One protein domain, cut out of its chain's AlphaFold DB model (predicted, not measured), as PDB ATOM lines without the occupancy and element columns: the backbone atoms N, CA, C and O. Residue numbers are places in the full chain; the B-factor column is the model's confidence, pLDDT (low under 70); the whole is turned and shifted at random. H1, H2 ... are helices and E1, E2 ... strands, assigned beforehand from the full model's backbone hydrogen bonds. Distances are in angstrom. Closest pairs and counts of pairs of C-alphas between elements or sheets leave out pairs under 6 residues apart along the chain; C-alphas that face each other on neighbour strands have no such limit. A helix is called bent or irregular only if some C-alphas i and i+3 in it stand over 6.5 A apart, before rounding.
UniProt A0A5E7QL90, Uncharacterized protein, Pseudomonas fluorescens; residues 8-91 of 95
ATOM      1  N   ALA A   8     -36.579  30.330 -50.900       81.81
ATOM      2  CA  ALA A   8     -35.269  30.679 -51.453       81.81
ATOM      3  C   ALA A   8     -34.923  32.179 -51.342       81.81
ATOM      4  O   ALA A   8     -33.751  32.536 -51.233       81.81
ATOM      5  N   ASP A   9     -35.924  33.066 -51.354       83.75
ATOM      6  CA  ASP A   9     -35.697  34.504 -51.201       83.75
ATOM      7  C   ASP A   9     -35.357  34.864 -49.733       83.75
ATOM      8  O   ASP A   9     -34.600  35.808 -49.493       83.75
ATOM      9  N   LEU A  10     -35.885  34.120 -48.750       86.06
ATOM     10  CA  LEU A  10     -35.840  34.472 -47.322       86.06
ATOM     11  C   LEU A  10     -34.914  33.585 -46.467       86.06
ATOM     12  O   LEU A  10     -34.277  34.099 -45.550       86.06
ATOM     13  N   LEU A  11     -34.783  32.296 -46.784       86.38
ATOM     14  CA  LEU A  11     -33.917  31.326 -46.101       86.38
ATOM     15  C   LEU A  11     -32.468  31.826 -45.924       86.38
ATOM     16  O   LEU A  11     -31.948  31.690 -44.818       86.38
ATOM     17  N   PRO A  12     -31.835  32.521 -46.894       88.38
ATOM     18  CA  PRO A  12     -30.476  33.030 -46.695       88.38
ATOM     19  C   PRO A  12     -30.332  34.068 -45.569       88.38
ATOM     20  O   PRO A  12     -29.221  34.353 -45.132       88.38
ATOM     21  N   GLU A  13     -31.423  34.696 -45.113       89.00
ATOM     22  CA  GLU A  13     -31.391  35.575 -43.932       89.00
ATOM     23  C   GLU A  13     -31.340  34.784 -42.626       89.00
ATOM     24  O   GLU A  13     -30.735  35.240 -41.662       89.00
ATOM     25  N   PHE A  14     -31.948  33.604 -42.628       86.19
ATOM     26  CA  PHE A  14     -32.033  32.673 -41.511       86.19
ATOM     27  C   PHE A  14     -30.774  31.792 -41.387       86.19
ATOM     28  O   PHE A  14     -30.361  31.456 -40.285       86.19
ATOM     29  N   GLU A  15     -30.114  31.471 -42.504       81.88
ATOM     30  CA  GLU A  15     -28.848  30.713 -42.539       81.88
ATOM     31  C   GLU A  15     -27.626  31.521 -42.085       81.88
ATOM     32  O   GLU A  15     -26.547  30.964 -41.863       81.88
ATOM     33  N   ARG A  16     -27.770  32.841 -41.929       71.81
ATOM     34  CA  ARG A  16     -26.746  33.689 -41.313       71.81
ATOM     35  C   ARG A  16     -26.725  33.410 -39.816       71.81
ATOM     36  O   ARG A  16     -27.242  34.199 -39.032       71.81
ATOM     37  N   ALA A  17     -26.130  32.280 -39.447       61.09
ATOM     38  CA  ALA A  17     -25.963  31.852 -38.071       61.09
ATOM     39  C   ALA A  17     -25.305  32.977 -37.257       61.09
ATOM     40  O   ALA A  17     -24.121  33.277 -37.410       61.09
ATOM     41  N   GLN A  18     -26.107  33.620 -36.414       72.88
ATOM     42  CA  GLN A  18     -25.642  34.491 -35.344       72.88
ATOM     43  C   GLN A  18     -25.733  33.712 -34.039       72.88
ATOM     44  O   GLN A  18     -26.647  32.901 -33.862       72.88
ATOM     45  N   GLU A  19     -24.799  33.966 -33.123       87.12
ATOM     46  CA  GLU A  19     -24.873  33.406 -31.776       87.12
ATOM     47  C   GLU A  19     -26.200  33.797 -31.110       87.12
ATOM     48  O   GLU A  19     -26.681  34.930 -31.227       87.12
ATOM     49  N   LEU A  20     -26.816  32.827 -30.435       92.38
ATOM     50  CA  LEU A  20     -28.055  33.041 -29.705       92.38
ATOM     51  C   LEU A  20     -27.771  33.796 -28.408       92.38
ATOM     52  O   LEU A  20     -26.873  33.443 -27.649       92.38
ATOM     53  N   VAL A  21     -28.572  34.822 -28.140       94.50
ATOM     54  CA  VAL A  21     -28.436  35.679 -26.966       94.50
ATOM     55  C   VAL A  21     -29.575  35.376 -26.007       94.50
ATOM     56  O   VAL A  21     -30.754  35.461 -26.363       94.50
ATOM     57  N   ASN A  22     -29.227  35.008 -24.775       96.56
ATOM     58  CA  ASN A  22     -30.199  34.688 -23.737       96.56
ATOM     59  C   ASN A  22     -31.173  35.856 -23.502       96.56
ATOM     60  O   ASN A  22     -30.761  37.010 -23.373       96.56
ATOM     61  N   GLY A  23     -32.471  35.562 -23.429       95.38
ATOM     62  CA  GLY A  23     -33.513  36.564 -23.196       95.38
ATOM     63  C   GLY A  23     -33.928  37.375 -24.430       95.38
ATOM     64  O   GLY A  23     -34.834  38.203 -24.327       95.38
ATOM     65  N   VAL A  24     -33.326  37.134 -25.600       95.94
ATOM     66  CA  VAL A  24     -33.718  37.789 -26.857       95.94
ATOM     67  C   VAL A  24     -34.859  37.035 -27.531       95.94
ATOM     68  O   VAL A  24     -34.964  35.811 -27.443       95.94
ATOM     69  N   ARG A  25     -35.738  37.791 -28.197       95.50
ATOM     70  CA  ARG A  25     -36.861  37.270 -28.972       95.50
ATOM     71  C   ARG A  25     -36.446  36.998 -30.417       95.50
ATOM     72  O   ARG A  25     -35.834  37.851 -31.060       95.50
ATOM     73  N   TYR A  26     -36.825  35.834 -30.925       94.88
ATOM     74  CA  TYR A  26     -36.448  35.358 -32.251       94.88
ATOM     75  C   TYR A  26     -37.675  35.034 -33.096       94.88
ATOM     76  O   TYR A  26     -38.710  34.609 -32.589       94.88
ATOM     77  N   VAL A  27     -37.531  35.209 -34.402       93.38
ATOM     78  CA  VAL A  27     -38.357  34.542 -35.403       93.38
ATOM     79  C   VAL A  27     -37.700  33.202 -35.693       93.38
ATOM     80  O   VAL A  27     -36.502  33.164 -35.977       93.38
ATOM     81  N   ILE A  28     -38.471  32.120 -35.620       91.88
ATOM     82  CA  ILE A  28     -37.995  30.767 -35.925       91.88
ATOM     83  C   ILE A  28     -38.627  30.307 -37.224       91.88
ATOM     84  O   ILE A  28     -39.814  30.554 -37.467       91.88
ATOM     85  N   ALA A  29     -37.840  29.623 -38.040       90.25
ATOM     86  CA  ALA A  29     -38.313  28.965 -39.234       90.25
ATOM     87  C   ALA A  29     -37.809  27.523 -39.312       90.25
ATOM     88  O   ALA A  29     -36.704  27.213 -38.874       90.25
ATOM     89  N   GLN A  30     -38.618  26.660 -39.919       87.12
ATOM     90  CA  GLN A  30     -38.251  25.293 -40.272       87.12
ATOM     91  C   GLN A  30     -38.279  25.119 -41.786       87.12
ATOM     92  O   GLN A  30     -39.197  25.591 -42.466       87.12
ATOM     93  N   HIS A  31     -37.273  24.424 -42.307       81.62
ATOM     94  CA  HIS A  31     -37.203  24.076 -43.717       81.62
ATOM     95  C   HIS A  31     -37.957  22.764 -43.953       81.62
ATOM     96  O   HIS A  31     -37.578  21.709 -43.451       81.62
ATOM     97  N   GLY A  32     -39.075  22.850 -44.670       77.31
ATOM     98  CA  GLY A  32     -39.894  21.705 -45.040       77.31
ATOM     99  C   GLY A  32     -39.290  20.904 -46.200       77.31
ATOM    100  O   GLY A  32     -38.466  21.423 -46.952       77.31
ATOM    101  N   PRO A  33     -39.739  19.652 -46.398       77.31
ATOM    102  CA  PRO A  33     -39.209  18.758 -47.434       77.31
ATOM    103  C   PRO A  33     -39.439  19.261 -48.869       77.31
ATOM    104  O   PRO A  33     -38.681  18.909 -49.766       77.31
ATOM    105  N   ASP A  34     -40.445  20.113 -49.078       79.06
ATOM    106  CA  ASP A  34     -40.815  20.667 -50.389       79.06
ATOM    107  C   ASP A  34     -40.144  22.024 -50.674       79.06
ATOM    108  O   ASP A  34     -40.734  22.892 -51.316       79.06
ATOM    109  N   GLU A  35     -38.955  22.256 -50.109       74.12
ATOM    110  CA  GLU A  35     -38.261  23.554 -50.130       74.12
ATOM    111  C   GLU A  35     -39.111  24.708 -49.558       74.12
ATOM    112  O   GLU A  35     -38.926  25.877 -49.896       74.12
ATOM    113  N   SER A  36     -40.091  24.399 -48.704       80.38
ATOM    114  CA  SER A  36     -40.943  25.404 -48.066       80.38
ATOM    115  C   SER A  36     -40.292  25.931 -46.791       80.38
ATOM    116  O   SER A  36     -39.658  25.188 -46.049       80.38
ATOM    117  N   LEU A  37     -40.453  27.225 -46.511       82.88
ATOM    118  CA  LEU A  37     -39.980  27.832 -45.269       82.88
ATOM    119  C   LEU A  37     -41.184  28.112 -44.374       82.88
ATOM    120  O   LEU A  37     -41.989  29.000 -44.666       82.88
ATOM    121  N   ASN A  38     -41.310  27.347 -43.296       85.38
ATOM    122  CA  ASN A  38     -42.395  27.482 -42.335       85.38
ATOM    123  C   ASN A  38     -41.940  28.382 -41.195       85.38
ATOM    124  O   ASN A  38     -41.139  27.967 -40.365       85.38
ATOM    125  N   ILE A  39     -42.437  29.616 -41.166       86.62
ATOM    126  CA  ILE A  39     -42.125  30.580 -40.106       86.62
ATOM    127  C   ILE A  39     -43.173  30.463 -39.006       86.62
ATOM    128  O   ILE A  39     -44.372  30.583 -39.270       86.62
ATOM    129  N   PHE A  40     -42.725  30.279 -37.770       84.44
ATOM    130  CA  PHE A  40     -43.613  30.291 -36.616       84.44
ATOM    131  C   PHE A  40     -44.147  31.706 -36.386       84.44
ATOM    132  O   PHE A  40     -43.396  32.670 -36.258       84.44
ATOM    133  N   SER A  41     -45.470  31.833 -36.309       80.38
ATOM    134  CA  SER A  41     -46.156  33.115 -36.102       80.38
ATOM    135  C   SER A  41     -45.987  33.677 -34.689       80.38
ATOM    136  O   SER A  41     -46.182  34.871 -34.469       80.38
ATOM    137  N   HIS A  42     -45.619  32.834 -33.724       86.94
ATOM    138  CA  HIS A  42     -45.225  33.266 -32.391       86.94
ATOM    139  C   HIS A  42     -43.708  33.356 -32.313       86.94
ATOM    140  O   HIS A  42     -43.020  32.392 -32.622       86.94
ATOM    141  N   HIS A  43     -43.204  34.506 -31.868       92.88
ATOM    142  CA  HIS A  43     -41.774  34.755 -31.718       92.88
ATOM    143  C   HIS A  43     -41.342  34.422 -30.280       92.88
ATOM    144  O   HIS A  43     -41.686  35.189 -29.365       92.88
ATOM    145  N   PRO A  44     -40.668  33.284 -30.035       95.06
ATOM    146  CA  PRO A  44     -40.256  32.883 -28.695       95.06
ATOM    147  C   PRO A  44     -39.018  33.636 -28.217       95.06
ATOM    148  O   PRO A  44     -38.320  34.299 -28.984       95.06
ATOM    149  N   ILE A  45     -38.739  33.502 -26.923       96.75
ATOM    150  CA  ILE A  45     -37.520  34.004 -26.286       96.75
ATOM    151  C   ILE A  45     -36.522  32.851 -26.133       96.75
ATOM    152  O   ILE A  45     -36.904  31.776 -25.669       96.75
ATOM    153  N   TYR A  46     -35.256  33.062 -26.489       96.44
ATOM    154  CA  TYR A  46     -34.207  32.065 -26.268       96.44
ATOM    155  C   TYR A  46     -33.816  31.979 -24.788       96.44
ATOM    156  O   TYR A  46     -33.608  33.006 -24.133       96.44
ATOM    157  N   ARG A  47     -33.689  30.753 -24.271       96.62
ATOM    158  CA  ARG A  47     -33.195  30.452 -22.924       96.62
ATOM    159  C   ARG A  47     -31.935  29.601 -23.007       96.62
ATOM    160  O   ARG A  47     -32.012  28.429 -23.359       96.62
ATOM    161  N   GLU A  48     -30.812  30.183 -22.608       96.06
ATOM    162  CA  GLU A  48     -29.496  29.531 -22.650       96.06
ATOM    163  C   GLU A  48     -29.358  28.394 -21.628       96.06
ATOM    164  O   GLU A  48     -28.826  27.340 -21.955       96.06
ATOM    165  N   GLU A  49     -29.898  28.570 -20.415       95.81
ATOM    166  CA  GLU A  49     -29.823  27.586 -19.316       95.81
ATOM    167  C   GLU A  49     -30.306  26.186 -19.727       95.81
ATOM    168  O   GLU A  49     -29.794  25.176 -19.248       95.81
ATOM    169  N   THR A  50     -31.302  26.134 -20.612       95.12
ATOM    170  CA  THR A  50     -31.977  24.905 -21.039       95.12
ATOM    171  C   THR A  50     -31.878  24.654 -22.544       95.12
ATOM    172  O   THR A  50     -32.534  23.732 -23.020       95.12
ATOM    173  N   ASP A  51     -31.111  25.470 -23.279       94.81
ATOM    174  CA  ASP A  51     -31.053  25.508 -24.753       94.81
ATOM    175  C   ASP A  51     -32.445  25.345 -25.400       94.81
ATOM    176  O   ASP A  51     -32.749  24.369 -26.089       94.81
ATOM    177  N   SER A  52     -33.357  26.270 -25.080       95.88
ATOM    178  CA  SER A  52     -34.782  26.126 -25.414       95.88
ATOM    179  C   SER A  52     -35.440  27.425 -25.857       95.88
ATOM    180  O   SER A  52     -35.053  28.518 -25.433       95.88
ATOM    181  N   TRP A  53     -36.517  27.287 -26.616       95.81
ATOM    182  CA  TRP A  53     -37.431  28.348 -27.003       95.81
ATOM    183  C   TRP A  53     -38.576  28.471 -26.003       95.81
ATOM    184  O   TRP A  53     -39.316  27.519 -25.759       95.81
ATOM    185  N   ALA A  54     -38.752  29.657 -25.428       96.19
ATOM    186  CA  ALA A  54     -39.874  29.976 -24.556       96.19
ATOM    187  C   ALA A  54     -40.994  30.657 -25.355       96.19
ATOM    188  O   ALA A  54     -40.902  31.837 -25.711       96.19
ATOM    189  N   PHE A  55     -42.061  29.910 -25.615       93.25
ATOM    190  CA  PHE A  55     -43.292  30.379 -26.241       93.25
ATOM    191  C   PHE A  55     -44.321  30.826 -25.186       93.25
ATOM    192  O   PHE A  55     -44.246  30.431 -24.023       93.25
ATOM    193  N   PRO A  56     -45.361  31.595 -25.567       89.50
ATOM    194  CA  PRO A  56     -46.477  31.889 -24.663       89.50
ATOM    195  C   PRO A  56     -47.211  30.635 -24.156       89.50
ATOM    196  O   PRO A  56     -47.777  30.651 -23.068       89.50
ATOM    197  N   SER A  57     -47.218  29.558 -24.947       89.44
ATOM    198  CA  SER A  57     -47.892  28.290 -24.648       89.44
ATOM    199  C   SER A  57     -47.040  27.298 -23.851       89.44
ATOM    200  O   SER A  57     -47.569  26.282 -23.405       89.44
ATOM    201  N   GLY A  58     -45.742  27.553 -23.675       92.75
ATOM    202  CA  GLY A  58     -44.825  26.600 -23.055       92.75
ATOM    203  C   GLY A  58     -43.387  26.770 -23.527       92.75
ATOM    204  O   GLY A  58     -42.995  27.832 -24.003       92.75
ATOM    205  N   TYR A  59     -42.589  25.720 -23.383       93.12
ATOM    206  CA  TYR A  59     -41.195  25.702 -23.813       93.12
ATOM    207  C   TYR A  59     -40.918  24.488 -24.695       93.12
ATOM    208  O   TYR A  59     -41.510  23.427 -24.501       93.12
ATOM    209  N   GLU A  60     -40.001  24.654 -25.639       93.69
ATOM    210  CA  GLU A  60     -39.565  23.617 -26.569       93.69
ATOM    211  C   GLU A  60     -38.038  23.612 -26.643       93.69
ATOM    212  O   GLU A  60     -37.418  24.673 -26.691       93.69
ATOM    213  N   VAL A  61     -37.418  22.431 -26.600       94.12
ATOM    214  CA  VAL A  61     -35.957  22.299 -26.726       94.12
ATOM    215  C   VAL A  61     -35.554  22.679 -28.146       94.12
ATOM    216  O   VAL A  61     -36.205  22.254 -29.097       94.12
ATOM    217  N   ARG A  62     -34.489  23.471 -28.289       91.75
ATOM    218  CA  ARG A  62     -34.017  23.909 -29.602       91.75
ATOM    219  C   ARG A  62     -33.511  22.718 -30.413       91.75
ATOM    220  O   ARG A  62     -32.725  21.907 -29.924       91.75
ATOM    221  N   SER A  63     -33.924  22.653 -31.673       89.19
ATOM    222  CA  SER A  63     -33.386  21.709 -32.645       89.19
ATOM    223  C   SER A  63     -32.203  22.320 -33.396       89.19
ATOM    224  O   SER A  63     -32.151  23.524 -33.648       89.19
ATOM    225  N   SER A  64     -31.258  21.483 -33.828       86.06
ATOM    226  CA  SER A  64     -30.230  21.895 -34.794       86.06
ATOM    227  C   SER A  64     -30.806  22.236 -36.173       86.06
ATOM    228  O   SER A  64     -30.110  22.833 -36.985       86.06
ATOM    229  N   GLU A  65     -32.047  21.826 -36.440       85.44
ATOM    230  CA  GLU A  65     -32.783  22.113 -37.677       85.44
ATOM    231  C   GLU A  65     -33.577  23.423 -37.606       85.44
ATOM    232  O   GLU A  65     -34.127  23.868 -38.616       85.44
ATOM    233  N   ASP A  66     -33.651  24.045 -36.425       88.69
ATOM    234  CA  ASP A  66     -34.292  25.342 -36.279       88.69
ATOM    235  C   ASP A  66     -33.405  26.399 -36.915       88.69
ATOM    236  O   ASP A  66     -32.236  26.547 -36.558       88.69
ATOM    237  N   PHE A  67     -33.981  27.194 -37.807       91.31
ATOM    238  CA  PHE A  67     -33.356  28.431 -38.223       91.31
ATOM    239  C   PHE A  67     -33.924  29.590 -37.423       91.31
ATOM    240  O   PHE A  67     -35.121  29.634 -37.135       91.31
ATOM    241  N   TRP A  68     -33.084  30.567 -37.097       92.62
ATOM    242  CA  TRP A  68     -33.490  31.694 -36.269       92.62
ATOM    243  C   TRP A  68     -32.971  33.019 -36.806       92.62
ATOM    244  O   TRP A  68     -31.912  33.112 -37.419       92.62
ATOM    245  N   LEU A  69     -33.722  34.073 -36.510       92.88
ATOM    246  CA  LEU A  69     -33.315  35.451 -36.726       92.88
ATOM    247  C   LEU A  69     -33.840  36.307 -35.567       92.88
ATOM    248  O   LEU A  69     -35.001  36.134 -35.187       92.88
ATOM    249  N   PRO A  70     -33.046  37.229 -34.990       93.81
ATOM    250  CA  PRO A  70     -33.567  38.175 -34.008       93.81
ATOM    251  C   PRO A  70     -34.791  38.916 -34.559       93.81
ATOM    252  O   PRO A  70     -34.762  39.407 -35.690       93.81
ATOM    253  N   GLU A  71     -35.855  39.040 -33.765       92.69
ATOM    254  CA  GLU A  71     -37.093  39.707 -34.203       92.69
ATOM    255  C   GLU A  71     -36.831  41.140 -34.692       92.69
ATOM    256  O   GLU A  71     -37.405  41.576 -35.692       92.69
ATOM    257  N   SER A  72     -35.898  41.846 -34.047       92.31
ATOM    258  CA  SER A  72     -35.486  43.201 -34.425       92.31
ATOM    259  C   SER A  72     -34.921  43.304 -35.847       92.31
ATOM    260  O   SER A  72     -35.012  44.363 -36.463       92.31
ATOM    261  N   GLU A  73     -34.356  42.221 -36.383       91.31
ATOM    262  CA  GLU A  73     -33.775  42.174 -37.729       91.31
ATOM    263  C   GLU A  73     -34.759  41.655 -38.787       91.31
ATOM    264  O   GLU A  73     -34.489  41.767 -39.986       91.31
ATOM    265  N   PHE A  74     -35.922  41.133 -38.382       90.50
ATOM    266  CA  PHE A  74     -36.850  40.474 -39.301       90.50
ATOM    267  C   PHE A  74     -37.418  41.413 -40.366       90.50
ATOM    268  O   PHE A  74     -37.489  41.047 -41.537       90.50
ATOM    269  N   ALA A  75     -37.743  42.657 -40.006       89.38
ATOM    270  CA  ALA A  75     -38.209  43.647 -40.979       89.38
ATOM    271  C   ALA A  75     -37.168  43.895 -42.088       89.38
ATOM    272  O   ALA A  75     -37.501  43.882 -43.271       89.38
ATOM    273  N   ARG A  76     -35.889  44.023 -41.716       90.00
ATOM    274  CA  ARG A  76     -34.784  44.224 -42.667       90.00
ATOM    275  C   ARG A  76     -34.493  42.974 -43.494       90.00
ATOM    276  O   ARG A  76     -34.160  43.077 -44.670       90.00
ATOM    277  N   ALA A  77     -34.615  41.791 -42.896       90.44
ATOM    278  CA  ALA A  77     -34.513  40.527 -43.618       90.44
ATOM    279  C   ALA A  77     -35.596  40.412 -44.703       90.44
ATOM    280  O   ALA A  77     -35.298  40.017 -45.828       90.44
ATOM    281  N   MET A  78     -36.827  40.834 -44.400       89.81
ATOM    282  CA  MET A  78     -37.925  40.869 -45.369       89.81
ATOM    283  C   MET A  78     -37.678  41.864 -46.508       89.81
ATOM    284  O   MET A  78     -37.969  41.541 -47.659       89.81
ATOM    285  N   GLU A  79     -37.102  43.036 -46.223       90.94
ATOM    286  CA  GLU A  79     -36.690  44.000 -47.256       90.94
ATOM    287  C   GLU A  79     -35.647  43.391 -48.207       90.94
ATOM    288  O   GLU A  79     -35.841  43.399 -49.424       90.94
ATOM    289  N   ARG A  80     -34.594  42.762 -47.664       90.25
ATOM    290  CA  ARG A  80     -33.565  42.069 -48.463       90.25
ATOM    291  C   ARG A  80     -34.130  40.892 -49.263       90.25
ATOM    292  O   ARG A  80     -33.750  40.685 -50.415       90.25
ATOM    293  N   ALA A  81     -35.057  40.127 -48.690       89.44
ATOM    294  CA  ALA A  81     -35.748  39.050 -49.400       89.44
ATOM    295  C   ALA A  81     -36.603  39.593 -50.558       89.44
ATOM    296  O   ALA A  81     -36.651  39.003 -51.639       89.44
ATOM    297  N   GLU A  82     -37.244  40.750 -50.377       89.00
ATOM    298  CA  GLU A  82     -37.978  41.414 -51.449       89.00
ATOM    299  C   GLU A  82     -37.049  41.905 -52.572       89.00
ATOM    300  O   GLU A  82     -37.393  41.780 -53.750       89.00
ATOM    301  N   GLU A  83     -35.868  42.423 -52.237       88.56
ATOM    302  CA  GLU A  83     -34.838  42.775 -53.219       88.56
ATOM    303  C   GLU A  83     -34.397  41.550 -54.027       88.56
ATOM    304  O   GLU A  83     -34.452  41.584 -55.259       88.56
ATOM    305  N   ARG A  84     -34.076  40.427 -53.369       88.25
ATOM    306  CA  ARG A  84     -33.744  39.165 -54.059       88.25
ATOM    307  C   ARG A  84     -34.860  38.698 -54.978       88.25
ATOM    308  O   ARG A  84     -34.604  38.354 -56.132       88.25
ATOM    309  N   ARG A  85     -36.107  38.751 -54.506       85.75
ATOM    310  CA  ARG A  85     -37.282  38.432 -55.319       85.75
ATOM    311  C   ARG A  85     -37.337  39.304 -56.575       85.75
ATOM    312  O   ARG A  85     -37.641  38.794 -57.653       85.75
ATOM    313  N   LYS A  86     -37.071  40.611 -56.459       84.25
ATOM    314  CA  LYS A  86     -37.051  41.533 -57.609       84.25
ATOM    315  C   LYS A  86     -35.950  41.157 -58.598       84.25
ATOM    316  O   LYS A  86     -36.234  41.080 -59.790       84.25
ATOM    317  N   VAL A  87     -34.742  40.854 -58.118       85.75
ATOM    318  CA  VAL A  87     -33.631  40.380 -58.962       85.75
ATOM    319  C   VAL A  87     -34.032  39.102 -59.705       85.75
ATOM    320  O   VAL A  87     -33.904  39.032 -60.923       85.75
ATOM    321  N   ARG A  88     -34.598  38.120 -58.995       83.75
ATOM    322  CA  ARG A  88     -35.030  36.833 -59.559       83.75
ATOM    323  C   ARG A  88     -36.125  36.977 -60.617       83.75
ATOM    324  O   ARG A  88     -36.080  36.290 -61.631       83.75
ATOM    325  N   LEU A  89     -37.125  37.826 -60.376       81.56
ATOM    326  CA  LEU A  89     -38.269  37.987 -61.281       81.56
ATOM    327  C   LEU A  89     -37.972  38.884 -62.482       81.56
ATOM    328  O   LEU A  89     -38.518  38.652 -63.557       81.56
ATOM    329  N   TYR A  90     -37.158  39.920 -62.296       81.94
ATOM    330  CA  TYR A  90     -36.987  40.977 -63.293       81.94
ATOM    331  C   TYR A  90     -35.577  41.042 -63.881       81.94
ATOM    332  O   TYR A  90     -35.330  41.884 -64.739       81.94
ATOM    333  N   GLY A  91     -34.645  40.196 -63.430       66.38
ATOM    334  CA  GLY A  91     -33.250  40.225 -63.878       66.38
ATOM    335  C   GLY A  91     -32.550  41.557 -63.595       66.38
ATOM    336  O   GLY A  91     -31.536  41.861 -64.217       66.38
TER     337      GLY A  91
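Overview. This is residues 8 to 91 of the 95 residues of an uncharacterized protein of Pseudomonas fluorescens (UniProt A0A5E7QL90). What is the main picture? A small sheet, E2-E1-E6, has H1 and the first part of the long helix H2 over one face; a second small sheet, E3-E4-E5, lies at one end of the long axis, and H2 runs away from it. What are the parts? The 84 printed residues, mixed in class, hold in order H1 E1 E2 E3 E4 E5 E6 H2; both sheets are antiparallel. How large is it? It is compact, with a radius of gyration of the C-alphas of 13.7 A, yet elongated, spanning 46 by 27 by 21 A.

Arrangement. How is the first sheet paired? Inner strand E1, residues 26 to 31, has E6, residues 67 to 70, as one neighbour (N 27 and O 69, 2.8 A) and E2, residues 37 to 39, its hairpin partner, as the other (N 30 and O 38, 2.9 A). What is on it? H1, residues 8 to 14, at a height of 9.0 A, and H2, residues 71 to 90, which stands up from the sheet at 49 degrees, make two layers, helices on one face. Residues 77 to 85 of H2 alone touch H1, opposite ways at a shallow tilt of 26 degrees; the closest C-alphas are those of Asp 9 and Ala 81, 4.9 A. What of the second sheet? E3, residues 45 to 47, E4, 52 to 55, and E5, 58 to 61, form a meander, each strand the antiparallel neighbour of the one before, with N 45 and O 54 at 3.0 A and N 53 and O 60 at 2.8 A within hydrogen-bond range. Do the helix backbones close? O i to N i+4 pairs are within range in 0 of 3 for H1, with 2 of 4 at i+3, and 14 of 16 for H2.

Along the chain. Where do the helices lie? H1 begins at C-alpha 8 (-35.269, 30.679, -51.453); H2, 29.1 A long, ends at C-alpha 90 (-36.987, 40.977, -63.293). Are they irregular? Both are: C-alphas 9 and 12, and 72 and 75, are each 7.1 A apart. How long is E1? It measures 16.1 A.

Size, cuts and confidence. Is it cut? The printed part has no cut; the link H1 to E1 is long, 11 residues. Where is confidence low? Residues 17 and 91 are under 70.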